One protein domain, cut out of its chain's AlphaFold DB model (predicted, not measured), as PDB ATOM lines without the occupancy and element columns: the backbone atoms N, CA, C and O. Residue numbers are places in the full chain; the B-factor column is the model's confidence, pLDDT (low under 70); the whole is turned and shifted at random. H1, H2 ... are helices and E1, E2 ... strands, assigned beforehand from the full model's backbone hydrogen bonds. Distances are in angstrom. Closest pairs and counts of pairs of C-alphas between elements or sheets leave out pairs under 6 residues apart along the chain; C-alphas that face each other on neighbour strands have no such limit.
ATOM      1  N   LYS A   3      -2.294  37.549  -8.945       93.06
ATOM      2  CA  LYS A   3      -2.135  38.131 -10.288       93.06
ATOM      3  C   LYS A   3      -1.803  37.040 -11.302       93.06
ATOM      4  O   LYS A   3      -0.879  36.269 -11.083       93.06
ATOM      5  N   THR A   4      -2.502  37.031 -12.433       94.44
ATOM      6  CA  THR A   4      -2.171  36.166 -13.572       94.44
ATOM      7  C   THR A   4      -1.079  36.811 -14.423       94.44
ATOM      8  O   THR A   4      -1.163  37.997 -14.762       94.44
ATOM      9  N   ILE A   5      -0.051  36.038 -14.762       90.81
ATOM     10  CA  ILE A   5       1.029  36.429 -15.667       90.81
ATOM     11  C   ILE A   5       1.167  35.419 -16.806       90.81
ATOM     12  O   ILE A   5       0.782  34.258 -16.680       90.81
ATOM     13  N   GLN A   6       1.738  35.887 -17.912       87.69
ATOM     14  CA  GLN A   6       2.215  35.049 -19.002       87.69
ATOM     15  C   GLN A   6       3.741  35.074 -18.987       87.69
ATOM     16  O   GLN A   6       4.343  36.151 -18.977       87.69
ATOM     17  N   ASP A   7       4.362  33.903 -18.948       82.12
ATOM     18  CA  ASP A   7       5.811  33.742 -19.001       82.12
ATOM     19  C   ASP A   7       6.194  32.571 -19.921       82.12
ATOM     20  O   ASP A   7       5.335  31.954 -20.549       82.12
ATOM     21  N   ASN A   8       7.494  32.308 -20.083       84.25
ATOM     22  CA  ASN A   8       7.988  31.201 -20.915       84.25
ATOM     23  C   ASN A   8       7.434  31.195 -22.362       84.25
ATOM     24  O   ASN A   8       6.958  30.178 -22.874       84.25
ATOM     25  N   TYR A   9       7.483  32.356 -23.020       77.81
ATOM     26  CA  TYR A   9       7.119  32.487 -24.430       77.81
ATOM     27  C   TYR A   9       8.032  31.622 -25.304       77.81
ATOM     28  O   TYR A   9       9.258  31.742 -25.241       77.81
ATOM     29  N   ARG A  10       7.437  30.783 -26.149       82.31
ATOM     30  CA  ARG A  10       8.147  29.911 -27.089       82.31
ATOM     31  C   ARG A  10       7.372  29.785 -28.394       82.31
ATOM     32  O   ARG A  10       6.166  30.011 -28.436       82.31
ATOM     33  N   VAL A  11       8.084  29.429 -29.455       73.25
ATOM     34  CA  VAL A  11       7.476  29.066 -30.735       73.25
ATOM     35  C   VAL A  11       7.415  27.549 -30.796       73.25
ATOM     36  O   VAL A  11       8.454  26.894 -30.696       73.25
ATOM     37  N   GLU A  12       6.216  27.001 -30.941       81.62
ATOM     38  CA  GLU A  12       6.012  25.578 -31.204       81.62
ATOM     39  C   GLU A  12       5.740  25.380 -32.693       81.62
ATOM     40  O   GLU A  12       5.004  26.144 -33.319       81.62
ATOM     41  N   ILE A  13       6.401  24.380 -33.268       75.75
ATOM     42  CA  ILE A  13       6.322  24.061 -34.690       75.75
ATOM     43  C   ILE A  13       5.797  22.643 -34.798       75.75
ATOM     44  O   ILE A  13       6.381  21.717 -34.229       75.75
ATOM     45  N   TYR A  14       4.718  22.490 -35.555       74.94
ATOM     46  CA  TYR A  14       4.057  21.212 -35.734       74.94
ATOM     47  C   TYR A  14       4.297  20.685 -37.151       74.94
ATOM     48  O   TYR A  14       4.169  21.438 -38.126       74.94
ATOM     49  N   PRO A  15       4.652  19.396 -37.303       69.00
ATOM     50  CA  PRO A  15       4.712  18.784 -38.617       69.00
ATOM     51  C   PRO A  15       3.329  18.778 -39.263       69.00
ATOM     52  O   PRO A  15       2.321  18.551 -38.595       69.00
ATOM     53  N   ALA A  16       3.277  18.973 -40.581       70.81
ATOM     54  CA  ALA A  16       2.045  18.773 -41.331       70.81
ATOM     55  C   ALA A  16       1.612  17.302 -41.209       70.81
ATOM     56  O   ALA A  16       2.207  16.413 -41.821       70.81
ATOM     57  N   GLN A  17       0.584  17.037 -40.401       66.00
ATOM     58  CA  GLN A  17       0.048  15.692 -40.238       66.00
ATOM     59  C   GLN A  17      -0.776  15.317 -41.471       66.00
ATOM     60  O   GLN A  17      -1.871  15.831 -41.699       66.00
ATOM     61  N   LEU A  18      -0.268  14.384 -42.273       58.97
ATOM     62  CA  LEU A  18      -1.093  13.683 -43.248       58.97
ATOM     63  C   LEU A  18      -1.843  12.578 -42.502       58.97
ATOM     64  O   LEU A  18      -1.229  11.639 -42.000       58.97
ATOM     65  N   ILE A  19      -3.175  12.668 -42.437       55.03
ATOM     66  CA  ILE A  19      -4.010  11.569 -41.936       55.03
ATOM     67  C   ILE A  19      -3.914  10.419 -42.947       55.03
ATOM     68  O   ILE A  19      -4.695  10.322 -43.892       55.03
ATOM     69  N   ILE A  20      -2.916   9.557 -42.770       56.06
ATOM     70  CA  ILE A  20      -2.715   8.351 -43.566       56.06
ATOM     71  C   ILE A  20      -3.152   7.179 -42.692       56.06
ATOM     72  O   ILE A  20      -2.448   6.764 -41.775       56.06
ATOM     73  N   SER A  21      -4.326   6.622 -42.988       54.06
ATOM     74  CA  SER A  21      -4.967   5.534 -42.231       54.06
ATOM     75  C   SER A  21      -4.192   4.203 -42.209       54.06
ATOM     76  O   SER A  21      -4.702   3.205 -41.706       54.06
ATOM     77  N   SER A  22      -2.999   4.143 -42.801       57.81
ATOM     78  CA  SER A  22      -2.200   2.929 -43.000       57.81
ATOM     79  C   SER A  22      -0.825   2.950 -42.323       57.81
ATOM     80  O   SER A  22      -0.086   1.971 -42.453       57.81
ATOM     81  N   VAL A  23      -0.472   4.004 -41.579       59.00
ATOM     82  CA  VAL A  23       0.799   4.051 -40.834       59.00
ATOM     83  C   VAL A  23       0.645   3.264 -39.531       59.00
ATOM     84  O   VAL A  23      -0.126   3.636 -38.652       59.00
ATOM     85  N   LYS A  24       1.352   2.132 -39.432       56.53
ATOM     86  CA  LYS A  24       1.284   1.216 -38.278       56.53
ATOM     87  C   LYS A  24       2.119   1.665 -37.074       56.53
ATOM     88  O   LYS A  24       1.819   1.218 -35.976       56.53
ATOM     89  N   ASP A  25       3.090   2.557 -37.273       58.16
ATOM     90  CA  ASP A  25       3.961   3.096 -36.222       58.16
ATOM     91  C   ASP A  25       4.085   4.619 -36.351       58.16
ATOM     92  O   ASP A  25       4.999   5.159 -36.972       58.16
ATOM     93  N   ILE A  26       3.115   5.318 -35.762       61.16
ATOM     94  CA  ILE A  26       2.992   6.785 -35.788       61.16
ATOM     95  C   ILE A  26       4.213   7.455 -35.122       61.16
ATOM     96  O   ILE A  26       4.702   8.472 -35.600       61.16
ATOM     97  N   ASN A  27       4.787   6.829 -34.089       62.28
ATOM     98  CA  ASN A  27       5.880   7.412 -33.301       62.28
ATOM     99  C   ASN A  27       7.223   7.516 -34.046       62.28
ATOM    100  O   ASN A  27       7.982   8.452 -33.801       62.28
ATOM    101  N   GLU A  28       7.559   6.555 -34.913       65.50
ATOM    102  CA  GLU A  28       8.822   6.590 -35.674       65.50
ATOM    103  C   GLU A  28       8.705   7.535 -36.879       65.50
ATOM    104  O   GLU A  28       9.622   8.307 -37.153       65.50
ATOM    105  N   TYR A  29       7.527   7.570 -37.508       67.38
ATOM    106  CA  TYR A  29       7.191   8.507 -38.579       67.38
ATOM    107  C   TYR A  29       7.236   9.972 -38.115       67.38
ATOM    108  O   TYR A  29       7.893  10.799 -38.748       67.38
ATOM    109  N   ASP A  30       6.615  10.290 -36.975       64.88
ATOM    110  CA  ASP A  30       6.618  11.651 -36.424       64.88
ATOM    111  C   ASP A  30       8.037  12.113 -36.058       64.88
ATOM    112  O   ASP A  30       8.398  13.273 -36.273       64.88
ATOM    113  N   LYS A  31       8.876  11.196 -35.558       68.44
ATOM    114  CA  LYS A  31      10.271  11.481 -35.210       68.44
ATOM    115  C   LYS A  31      11.107  11.846 -36.440       68.44
ATOM    116  O   LYS A  31      11.847  12.828 -36.381       68.44
ATOM    117  N   ASP A  32      10.980  11.096 -37.532       70.25
ATOM    118  CA  ASP A  32      11.704  11.366 -38.781       70.25
ATOM    119  C   ASP A  32      11.277  12.701 -39.405       70.25
ATOM    120  O   ASP A  32      12.127  13.481 -39.848       70.25
ATOM    121  N   ILE A  33       9.980  13.029 -39.362       68.94
ATOM    122  CA  ILE A  33       9.500  14.342 -39.811       68.94
ATOM    123  C   ILE A  33      10.071  15.458 -38.931       68.94
ATOM    124  O   ILE A  33      10.575  16.448 -39.459       68.94
ATOM    125  N   CYS A  34      10.054  15.304 -37.603       71.44
ATOM    126  CA  CYS A  34      10.625  16.298 -36.690       71.44
ATOM    127  C   CYS A  34      12.124  16.534 -36.949       71.44
ATOM    128  O   CYS A  34      12.590  17.674 -36.896       71.44
ATOM    129  N   GLN A  35      12.887  15.483 -37.264       74.44
ATOM    130  CA  GLN A  35      14.303  15.610 -37.627       74.44
ATOM    131  C   GLN A  35      14.502  16.336 -38.965       74.44
ATOM    132  O   GLN A  35      15.411  17.162 -39.079       74.44
ATOM    133  N   GLY A  36      13.644  16.075 -39.954       70.31
ATOM    134  CA  GLY A  36      13.626  16.804 -41.226       70.31
ATOM    135  C   GLY A  36      13.309  18.289 -41.042       70.31
ATOM    136  O   GLY A  36      14.060  19.137 -41.520       70.31
ATOM    137  N   ILE A  37      12.277  18.608 -40.255       68.62
ATOM    138  CA  ILE A  37      11.916  19.984 -39.878       68.62
ATOM    139  C   ILE A  37      13.090  20.684 -39.196       68.62
ATOM    140  O   ILE A  37      13.409  21.815 -39.542       68.62
ATOM    141  N   LEU A  38      13.783  20.015 -38.269       72.31
ATOM    142  CA  LEU A  38      14.963  20.577 -37.616       72.31
ATOM    143  C   LEU A  38      16.080  20.886 -38.626       72.31
ATOM    144  O   LEU A  38      16.701  21.946 -38.559       72.31
ATOM    145  N   ALA A  39      16.347  19.979 -39.567       71.94
ATOM    146  CA  ALA A  39      17.347  20.196 -40.609       71.94
ATOM    147  C   ALA A  39      16.960  21.351 -41.550       71.94
ATOM    148  O   ALA A  39      17.817  22.165 -41.890       71.94
ATOM    149  N   ASP A  40      15.685  21.465 -41.925       71.44
ATOM    150  CA  ASP A  40      15.195  22.523 -42.810       71.44
ATOM    151  C   ASP A  40      15.093  23.880 -42.113       71.44
ATOM    152  O   ASP A  40      15.468  24.882 -42.727       71.44
ATOM    153  N   ILE A  41      14.709  23.931 -40.832       71.94
ATOM    154  CA  ILE A  41      14.779  25.155 -40.023       71.94
ATOM    155  C   ILE A  41      16.207  25.689 -39.994       71.94
ATOM    156  O   ILE A  41      16.450  26.872 -40.220       71.94
ATOM    157  N   ASN A  42      17.168  24.796 -39.760       67.19
ATOM    158  CA  ASN A  42      18.580  25.157 -39.733       67.19
ATOM    159  C   ASN A  42      19.111  25.593 -41.105       67.19
ATOM    160  O   ASN A  42      20.132  26.276 -41.173       67.19
ATOM    161  N   ARG A  43      18.457  25.179 -42.196       59.59
ATOM    162  CA  ARG A  43      18.931  25.402 -43.561       59.59
ATOM    163  C   ARG A  43      18.311  26.644 -44.202       59.59
ATOM    164  O   ARG A  43      19.074  27.458 -44.707       59.59
ATOM    165  N   HIS A  44      16.983  26.802 -44.182       61.94
ATOM    166  CA  HIS A  44      16.256  27.891 -44.874       61.94
ATOM    167  C   HIS A  44      14.833  28.190 -44.345       61.94
ATOM    168  O   HIS A  44      14.340  29.289 -44.569       61.94
ATOM    169  N   VAL A  45      14.196  27.228 -43.669       62.94
ATOM    170  CA  VAL A  45      12.776  27.161 -43.273       62.94
ATOM    171  C   VAL A  45      11.772  27.380 -44.429       62.94
ATOM    172  O   VAL A  45      11.140  28.425 -44.519       62.94
ATOM    173  N   ASP A  46      11.547  26.343 -45.244       60.34
ATOM    174  CA  ASP A  46      10.290  26.140 -45.992       60.34
ATOM    175  C   ASP A  46       9.663  24.791 -45.564       60.34
ATOM    176  O   ASP A  46      10.374  23.919 -45.065       60.34
ATOM    177  N   ASN A  47       8.351  24.606 -45.795       52.25
ATOM    178  CA  ASN A  47       7.528  23.421 -45.453       52.25
ATOM    179  C   ASN A  47       7.034  23.309 -43.983       52.25
ATOM    180  O   ASN A  47       6.820  22.209 -43.473       52.25
ATOM    181  N   ILE A  48       6.805  24.447 -43.311       65.31
ATOM    182  CA  ILE A  48       6.070  24.515 -42.031       65.31
ATOM    183  C   ILE A  48       4.564  24.378 -42.289       65.31
ATOM    184  O   ILE A  48       4.010  25.114 -43.104       65.31
ATOM    185  N   GLY A  49       3.906  23.463 -41.567       63.19
ATOM    186  CA  GLY A  49       2.446  23.342 -41.567       63.19
ATOM    187  C   GLY A  49       1.778  24.438 -40.736       63.19
ATOM    188  O   GLY A  49       0.901  25.137 -41.233       63.19
ATOM    189  N   GLU A  50       2.240  24.618 -39.495       66.75
ATOM    190  CA  GLU A  50       1.784  25.662 -38.574       66.75
ATOM    191  C   GLU A  50       2.893  26.009 -37.565       66.75
ATOM    192  O   GLU A  50       3.679  25.144 -37.163       66.75
ATOM    193  N   ALA A  51       2.975  27.285 -37.182       73.25
ATOM    194  CA  ALA A  51       3.859  27.776 -36.132       73.25
ATOM    195  C   ALA A  51       3.075  28.724 -35.226       73.25
ATOM    196  O   ALA A  51       2.499  29.706 -35.701       73.25
ATOM    197  N   GLU A  52       3.090  28.451 -33.928       73.50
ATOM    198  CA  GLU A  52       2.339  29.223 -32.942       73.50
ATOM    199  C   GLU A  52       3.271  29.771 -31.865       73.50
ATOM    200  O   GLU A  52       4.197  29.097 -31.408       73.50
ATOM    201  N   VAL A  53       3.015  31.009 -31.439       73.06
ATOM    202  CA  VAL A  53       3.612  31.540 -30.212       73.06
ATOM    203  C   VAL A  53       2.742  31.088 -29.055       73.06
ATOM    204  O   VAL A  53       1.605  31.536 -28.916       73.06
ATOM    205  N   VAL A  54       3.300  30.244 -28.201       84.25
ATOM    206  CA  VAL A  54       2.652  29.793 -26.974       84.25
ATOM    207  C   VAL A  54       3.382  30.374 -25.766       84.25
ATOM    208  O   VAL A  54       4.567  30.710 -25.824       84.25
ATOM    209  N   CYS A  55       2.668  30.522 -24.659       83.50
ATOM    210  CA  CYS A  55       3.228  30.957 -23.386       83.50
ATOM    211  C   CYS A  55       2.571  30.185 -22.251       83.50
ATOM    212  O   CYS A  55       1.436  29.715 -22.377       83.50
ATOM    213  N   ASP A  56       3.281  30.070 -21.138       89.69
ATOM    214  CA  ASP A  56       2.714  29.500 -19.932       89.69
ATOM    215  C   ASP A  56       1.909  30.591 -19.225       89.69
ATOM    216  O   ASP A  56       2.352  31.730 -19.073       89.69
ATOM    217  N   THR A  57       0.700  30.245 -18.794       91.44
ATOM    218  CA  THR A  57      -0.115  31.126 -17.955       91.44
ATOM    219  C   THR A  57      -0.003  30.645 -16.520       91.44
ATOM    220  O   THR A  57      -0.339  29.498 -16.222       91.44
ATOM    221  N   LYS A  58       0.482  31.513 -15.632       92.56
ATOM    222  CA  LYS A  58       0.668  31.206 -14.211       92.56
ATOM    223  C   LYS A  58      -0.004  32.258 -13.361       92.56
ATOM    224  O   LYS A  58       0.056  33.453 -13.646       92.56
ATOM    225  N   ASP A  59      -0.602  31.805 -12.277       94.94
ATOM    226  CA  ASP A  59      -1.053  32.688 -11.223       94.94
ATOM    227  C   ASP A  59       0.053  32.833 -10.183       94.94
ATOM    228  O   ASP A  59       0.609  31.835  -9.731       94.94
ATOM    229  N   ILE A  60       0.376  34.069  -9.807       94.38
ATOM    230  CA  ILE A  60       1.420  34.386  -8.831       94.38
ATOM    231  C   ILE A  60       0.893  35.290  -7.718       94.38
ATOM    232  O   ILE A  60      -0.094  36.021  -7.872       94.38
ATOM    233  N   CYS A  61       1.579  35.261  -6.582       94.94
ATOM    234  CA  CYS A  61       1.360  36.196  -5.492       94.94
ATOM    235  C   CYS A  61       1.977  37.560  -5.804       94.94
ATOM    236  O   CYS A  61       3.150  37.659  -6.142       94.94
ATOM    237  N   THR A  62       1.220  38.639  -5.611       93.69
ATOM    238  CA  THR A  62       1.735  40.008  -5.784       93.69
ATOM    239  C   THR A  62       2.750  40.433  -4.722       93.69
ATOM    240  O   THR A  62       3.393  41.460  -4.898       93.69
ATOM    241  N   HIS A  63       2.852  39.699  -3.609       93.69
ATOM    242  CA  HIS A  63       3.726  40.052  -2.482       93.69
ATOM    243  C   HIS A  63       5.068  39.337  -2.528       93.69
ATOM    244  O   HIS A  63       6.096  39.954  -2.274       93.69
ATOM    245  N   CYS A  64       5.057  38.042  -2.848       93.69
ATOM    246  CA  CYS A  64       6.259  37.206  -2.846       93.69
ATOM    247  C   CYS A  64       6.615  36.623  -4.220       93.69
ATOM    248  O   CYS A  64       7.567  35.854  -4.308       93.69
ATOM    249  N   GLU A  65       5.834  36.926  -5.266       91.62
ATOM    250  CA  GLU A  65       6.025  36.481  -6.662       91.62
ATOM    251  C   GLU A  65       6.041  34.957  -6.879       91.62
ATOM    252  O   GLU A  65       6.195  34.482  -8.001       91.62
ATOM    253  N   SER A  66       5.814  34.179  -5.822       93.06
ATOM    254  CA  SER A  66       5.702  32.724  -5.887       93.06
ATOM    255  C   SER A  66       4.395  32.304  -6.559       93.06
ATOM    256  O   SER A  66       3.420  33.063  -6.566       93.06
ATOM    257  N   ILE A  67       4.372  31.080  -7.100       92.81
ATOM    258  CA  ILE A  67       3.172  30.482  -7.699       92.81
ATOM    259  C   ILE A  67       2.038  30.493  -6.669       92.81
ATOM    260  O   ILE A  67       2.235  30.201  -5.487       92.81
ATOM    261  N   TRP A  68       0.857  30.904  -7.119       94.12
ATOM    262  CA  TRP A  68      -0.320  31.007  -6.279       94.12
ATOM    263  C   TRP A  68      -0.906  29.621  -6.029       94.12
ATOM    264  O   TRP A  68      -1.530  29.027  -6.907       94.12
ATOM    265  N   GLU A  69      -0.744  29.149  -4.802       92.62
ATOM    266  CA  GLU A  69      -1.295  27.891  -4.312       92.62
ATOM    267  C   GLU A  69      -2.207  28.163  -3.114       92.62
ATOM    268  O   GLU A  69      -1.975  29.104  -2.342       92.62
ATOM    269  N   THR A  70      -3.251  27.349  -2.967       93.94
ATOM    270  CA  THR A  70      -4.217  27.445  -1.869       93.94
ATOM    271  C   THR A  70      -4.472  26.086  -1.238       93.94
ATOM    272  O   THR A  70      -4.452  25.070  -1.935       93.94
ATOM    273  N   GLU A  71      -4.790  26.072   0.053       93.44
ATOM    274  CA  GLU A  71      -5.363  24.892   0.706       93.44
ATOM    275  C   GLU A  71      -6.815  24.645   0.252       93.44
ATOM    276  O   GLU A  71      -7.412  25.460  -0.458       93.44
ATOM    277  N   GLU A  72      -7.419  23.538   0.697       92.44
ATOM    278  CA  GLU A  72      -8.831  23.213   0.421       92.44
ATOM    279  C   GLU A  72      -9.804  24.305   0.907       92.44
ATOM    280  O   GLU A  72     -10.874  24.489   0.329       92.44
ATOM    281  N   SER A  73      -9.419  25.067   1.936       88.81
ATOM    282  CA  SER A  73     -10.165  26.217   2.468       88.81
ATOM    283  C   SER A  73     -10.152  27.447   1.547       88.81
ATOM    284  O   SER A  73     -10.873  28.416   1.800       88.81
ATOM    285  N   GLY A  74      -9.321  27.440   0.500       89.62
ATOM    286  CA  GLY A  74      -9.037  28.602  -0.340       89.62
ATOM    287  C   GLY A  74      -8.025  29.583   0.267       89.62
ATOM    288  O   GLY A  74      -7.790  30.637  -0.325       89.62
ATOM    289  N   GLU A  75      -7.427  29.263   1.420       92.69
ATOM    290  CA  GLU A  75      -6.369  30.063   2.047       92.69
ATOM    291  C   GLU A  75      -5.064  29.975   1.234       92.69
ATOM    292  O   GLU A  75      -4.633  28.868   0.904       92.69
ATOM    293  N   PRO A  76      -4.420  31.105   0.879       94.06
ATOM    294  CA  PRO A  76      -3.157  31.085   0.148       94.06
ATOM    295  C   PRO A  76      -1.991  30.623   1.028       94.06
ATOM    296  O   PRO A  76      -1.821  31.126   2.131       94.06
ATOM    297  N   VAL A  77      -1.112  29.762   0.506       95.06
ATOM    298  CA  VAL A  77       0.006  29.178   1.291       95.06
ATOM    299  C   VAL A  77       1.375  29.813   1.027       95.06
ATOM    300  O   VAL A  77       2.382  29.432   1.617       95.06
ATOM    301  N   CYS A  78       1.441  30.790   0.122       91.75
ATOM    302  CA  CYS A  78       2.710  31.287  -0.416       91.75
ATOM    303  C   CYS A  78       3.478  32.269   0.494       91.75
ATOM    304  O   CYS A  78       4.703  32.334   0.409       91.75
ATOM    305  N   CYS A  79       2.799  33.083   1.313       93.56
ATOM    306  CA  CYS A  79       3.431  34.033   2.243       93.56
ATOM    307  C   CYS A  79       2.430  34.586   3.271       93.56
ATOM    308  O   CYS A  79       1.219  34.594   3.040       93.56
ATOM    309  N   ASN A  80       2.950  35.126   4.376       95.50
ATOM    310  CA  ASN A  80       2.139  35.702   5.453       95.50
ATOM    311  C   ASN A  80       1.319  36.911   4.988       95.50
ATOM    312  O   ASN A  80       0.195  37.108   5.438       95.50
ATOM    313  N   GLU A  81       1.850  37.724   4.076       95.69
ATOM    314  CA  GLU A  81       1.165  38.892   3.523       95.69
ATOM    315  C   GLU A  81      -0.096  38.484   2.754       95.69
ATOM    316  O   GLU A  81      -1.148  39.106   2.913       95.69
ATOM    317  N   ALA A  82      -0.017  37.405   1.967       93.00
ATOM    318  CA  ALA A  82      -1.171  36.861   1.261       93.00
ATOM    319  C   ALA A  82      -2.218  36.295   2.233       93.00
ATOM    320  O   ALA A  82      -3.405  36.567   2.058       93.00
ATOM    321  N   ILE A  83      -1.780  35.579   3.275       94.25
ATOM    322  CA  ILE A  83      -2.658  35.044   4.329       94.25
ATOM    323  C   ILE A  83      -3.370  36.185   5.066       94.25
ATOM    324  O   ILE A  83      -4.590  36.179   5.221       94.25
ATOM    325  N   HIS A  84      -2.633  37.214   5.486       94.62
ATOM    326  CA  HIS A  84      -3.195  38.356   6.207       94.62
ATOM    327  C   HIS A  84      -4.244  39.114   5.388       94.62
ATOM    328  O   HIS A  84      -5.268  39.532   5.936       94.62
ATOM    329  N   GLU A  85      -4.007  39.306   4.090       92.44
ATOM    330  CA  GLU A  85      -5.001  39.908   3.202       92.44
ATOM    331  C   GLU A  85      -6.244  39.036   3.066       92.44
ATOM    332  O   GLU A  85      -7.351  39.552   3.213       92.44
ATOM    333  N   TRP A  86      -6.070  37.728   2.870       92.62
ATOM    334  CA  TRP A  86      -7.179  36.784   2.769       92.62
ATOM    335  C   TRP A  86      -8.052  36.795   4.032       92.62
ATOM    336  O   TRP A  86      -9.266  36.975   3.944       92.62
ATOM    337  N   ILE A  87      -7.446  36.748   5.226       93.19
ATOM    338  CA  ILE A  87      -8.169  36.854   6.508       93.19
ATOM    339  C   ILE A  87      -8.960  38.166   6.584       93.19
ATOM    340  O   ILE A  87     -10.096  38.204   7.066       93.19
ATOM    341  N   LYS A  88      -8.362  39.271   6.129       92.81
ATOM    342  CA  LYS A  88      -9.008  40.587   6.141       92.81
ATOM    343  C   LYS A  88     -10.198  40.648   5.183       92.81
ATOM    344  O   LYS A  88     -11.175  41.328   5.491       92.81
ATOM    345  N   GLU A  89     -10.120  39.982   4.036       90.81
ATOM    346  CA  GLU A  89     -11.220  39.882   3.074       90.81
ATOM    347  C   GLU A  89     -12.361  39.015   3.605       90.81
ATOM    348  O   GLU A  89     -13.514  39.444   3.531       90.81
ATOM    349  N   GLN A  90     -12.050  37.879   4.235       91.38
ATOM    350  CA  GLN A  90     -13.062  37.009   4.838       91.38
ATOM    351  C   GLN A  90     -13.853  37.726   5.930       91.38
ATOM    352  O   GLN A  90     -15.076  37.787   5.865       91.38
ATOM    353  N   ARG A  91     -13.169  38.412   6.856       91.31
ATOM    354  CA  ARG A  91     -13.843  39.198   7.907       91.31
ATOM    355  C   ARG A  91     -14.790  40.252   7.338       91.31
ATOM    356  O   ARG A  91     -15.893  40.421   7.840       91.31
ATOM    357  N   LYS A  92     -14.378  40.949   6.273       89.94
ATOM    358  CA  LYS A  92     -15.237  41.935   5.599       89.94
ATOM    359  C   LYS A  92     -16.445  41.286   4.930       89.94
ATOM    360  O   LYS A  92     -17.509  41.899   4.887       89.94
ATOM    361  N   SER A  93     -16.271  40.095   4.359       87.44
ATOM    362  CA  SER A  93     -17.361  39.331   3.754       87.44
ATOM    363  C   SER A  93     -18.377  38.907   4.814       87.44
ATOM    364  O   SER A  93     -19.569  39.151   4.637       87.44
ATOM    365  N   ASP A  94     -17.903  38.382   5.944       88.38
ATOM    366  CA  ASP A  94     -18.737  37.959   7.072       88.38
ATOM    367  C   ASP A  94     -19.500  39.141   7.690       88.38
ATOM    368  O   ASP A  94     -20.714  39.078   7.876       88.38
ATOM    369  N   GLU A  95     -18.820  40.269   7.933       88.38
ATOM    370  CA  GLU A  95     -19.451  41.508   8.413       88.38
ATOM    371  C   GLU A  95     -20.531  42.010   7.444       88.38
ATOM    372  O   GLU A  95     -21.601  42.450   7.864       88.38
ATOM    373  N   LYS A  96     -20.274  41.927   6.134       87.44
ATOM    374  CA  LYS A  96     -21.246  42.316   5.110       87.44
ATOM    375  C   LYS A  96     -22.428  41.348   5.046       87.44
ATOM    376  O   LYS A  96     -23.537  41.803   4.774       87.44
ATOM    377  N   ALA A  97     -22.223  40.053   5.264       85.81
ATOM    378  CA  ALA A  97     -23.308  39.078   5.307       85.81
ATOM    379  C   ALA A  97     -24.266  39.377   6.472       85.81
ATOM    380  O   ALA A  97     -25.465  39.488   6.249       85.81
ATOM    381  N   LEU A  98     -23.725  39.658   7.662       83.06
ATOM    382  CA  LEU A  98     -24.498  39.981   8.871       83.06
ATOM    383  C   LEU A  98     -25.282  41.301   8.789       83.06
ATOM    384  O   LEU A  98     -26.253  41.487   9.512       83.06
ATOM    385  N   LEU A  99     -24.849  42.245   7.949       78.69
ATOM    386  CA  LEU A  99     -25.536  43.528   7.737       78.69
ATOM    387  C   LEU A  99     -26.674  43.453   6.704       78.69
ATOM    388  O   LEU A  99     -27.416  44.425   6.563       78.69
ATOM    389  N   ASN A 100     -26.776  42.351   5.956       73.38
ATOM    390  CA  ASN A 100     -27.792  42.144   4.918       73.38
ATOM    391  C   ASN A 100     -28.849  41.086   5.307       73.38
ATOM    392  O   ASN A 100     -29.677  40.740   4.462       73.38
TER     393      ASN A 100
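What this domain is: This is residues 3 to 100 of the 101 residues of an uncharacterized protein of marine sediment metagenome (UniProt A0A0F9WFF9). Picture a long ribbon of two antiparallel strands, E1 and E2, with helix H1 set crosswise near one end and, at the other end, the loops of residues 62 to 79 leading into helix H2. Residues 88 to 100, most of them in H2, stick out beyond that end, and residues 18 to 29 stick out at the H1 end. The printed part has 98 residues, with two named strands and two named helices in the order E1, H1, E2, H2; its class is mixed, helices and strands. It is an extended rod spanning 67 by 31 by 22 A, with a radius of gyration of the C-alphas of 24.2 A.

Where its parts are: Find C-alpha 3 at (-2.135, 38.131, -10.288); from there E1 runs through residues 3 to 14, 31.2 A long, and bends by 55 degrees at residue 10. H1, residues 26 to 43, is 25.7 A long. E2, residues 50 to 61, begins at C-alpha 50 at (1.784, 25.662, -38.574) and is 34.7 A long. H2, residues 80 to 98, is 27.2 A long and ends at C-alpha 98 at (-24.498, 39.981, 8.871).

How they stand to each other: Look first at E1 and E2, antiparallel at 159 degrees between their directions. N 5 and O 58, 2.8 A apart, and N 54 and O 10, 2.9 A apart, are within hydrogen-bond range. E1 and H1 are near each other, with 7 pairs of C-alphas within 10 A. The closest C-alphas of E2 and H2 are those of Cys 61 and Ala 82, 7.2 A apart. H2 is apart from E1 and from H1. In H1 and H2 every O i to N i+4 pair is within hydrogen-bond range.

The domain as a whole: The farthest C-alphas, those of Arg 43 and Leu 99, are 70.3 A apart. The printed part has no cut; the links E1 to H1 and E2 to H2 are long. Read the B-factor column for a mean pLDDT of the printed part of 79.8; it is under 70 at residues 15, 17 to 31, 33, 37 and 42 to 50.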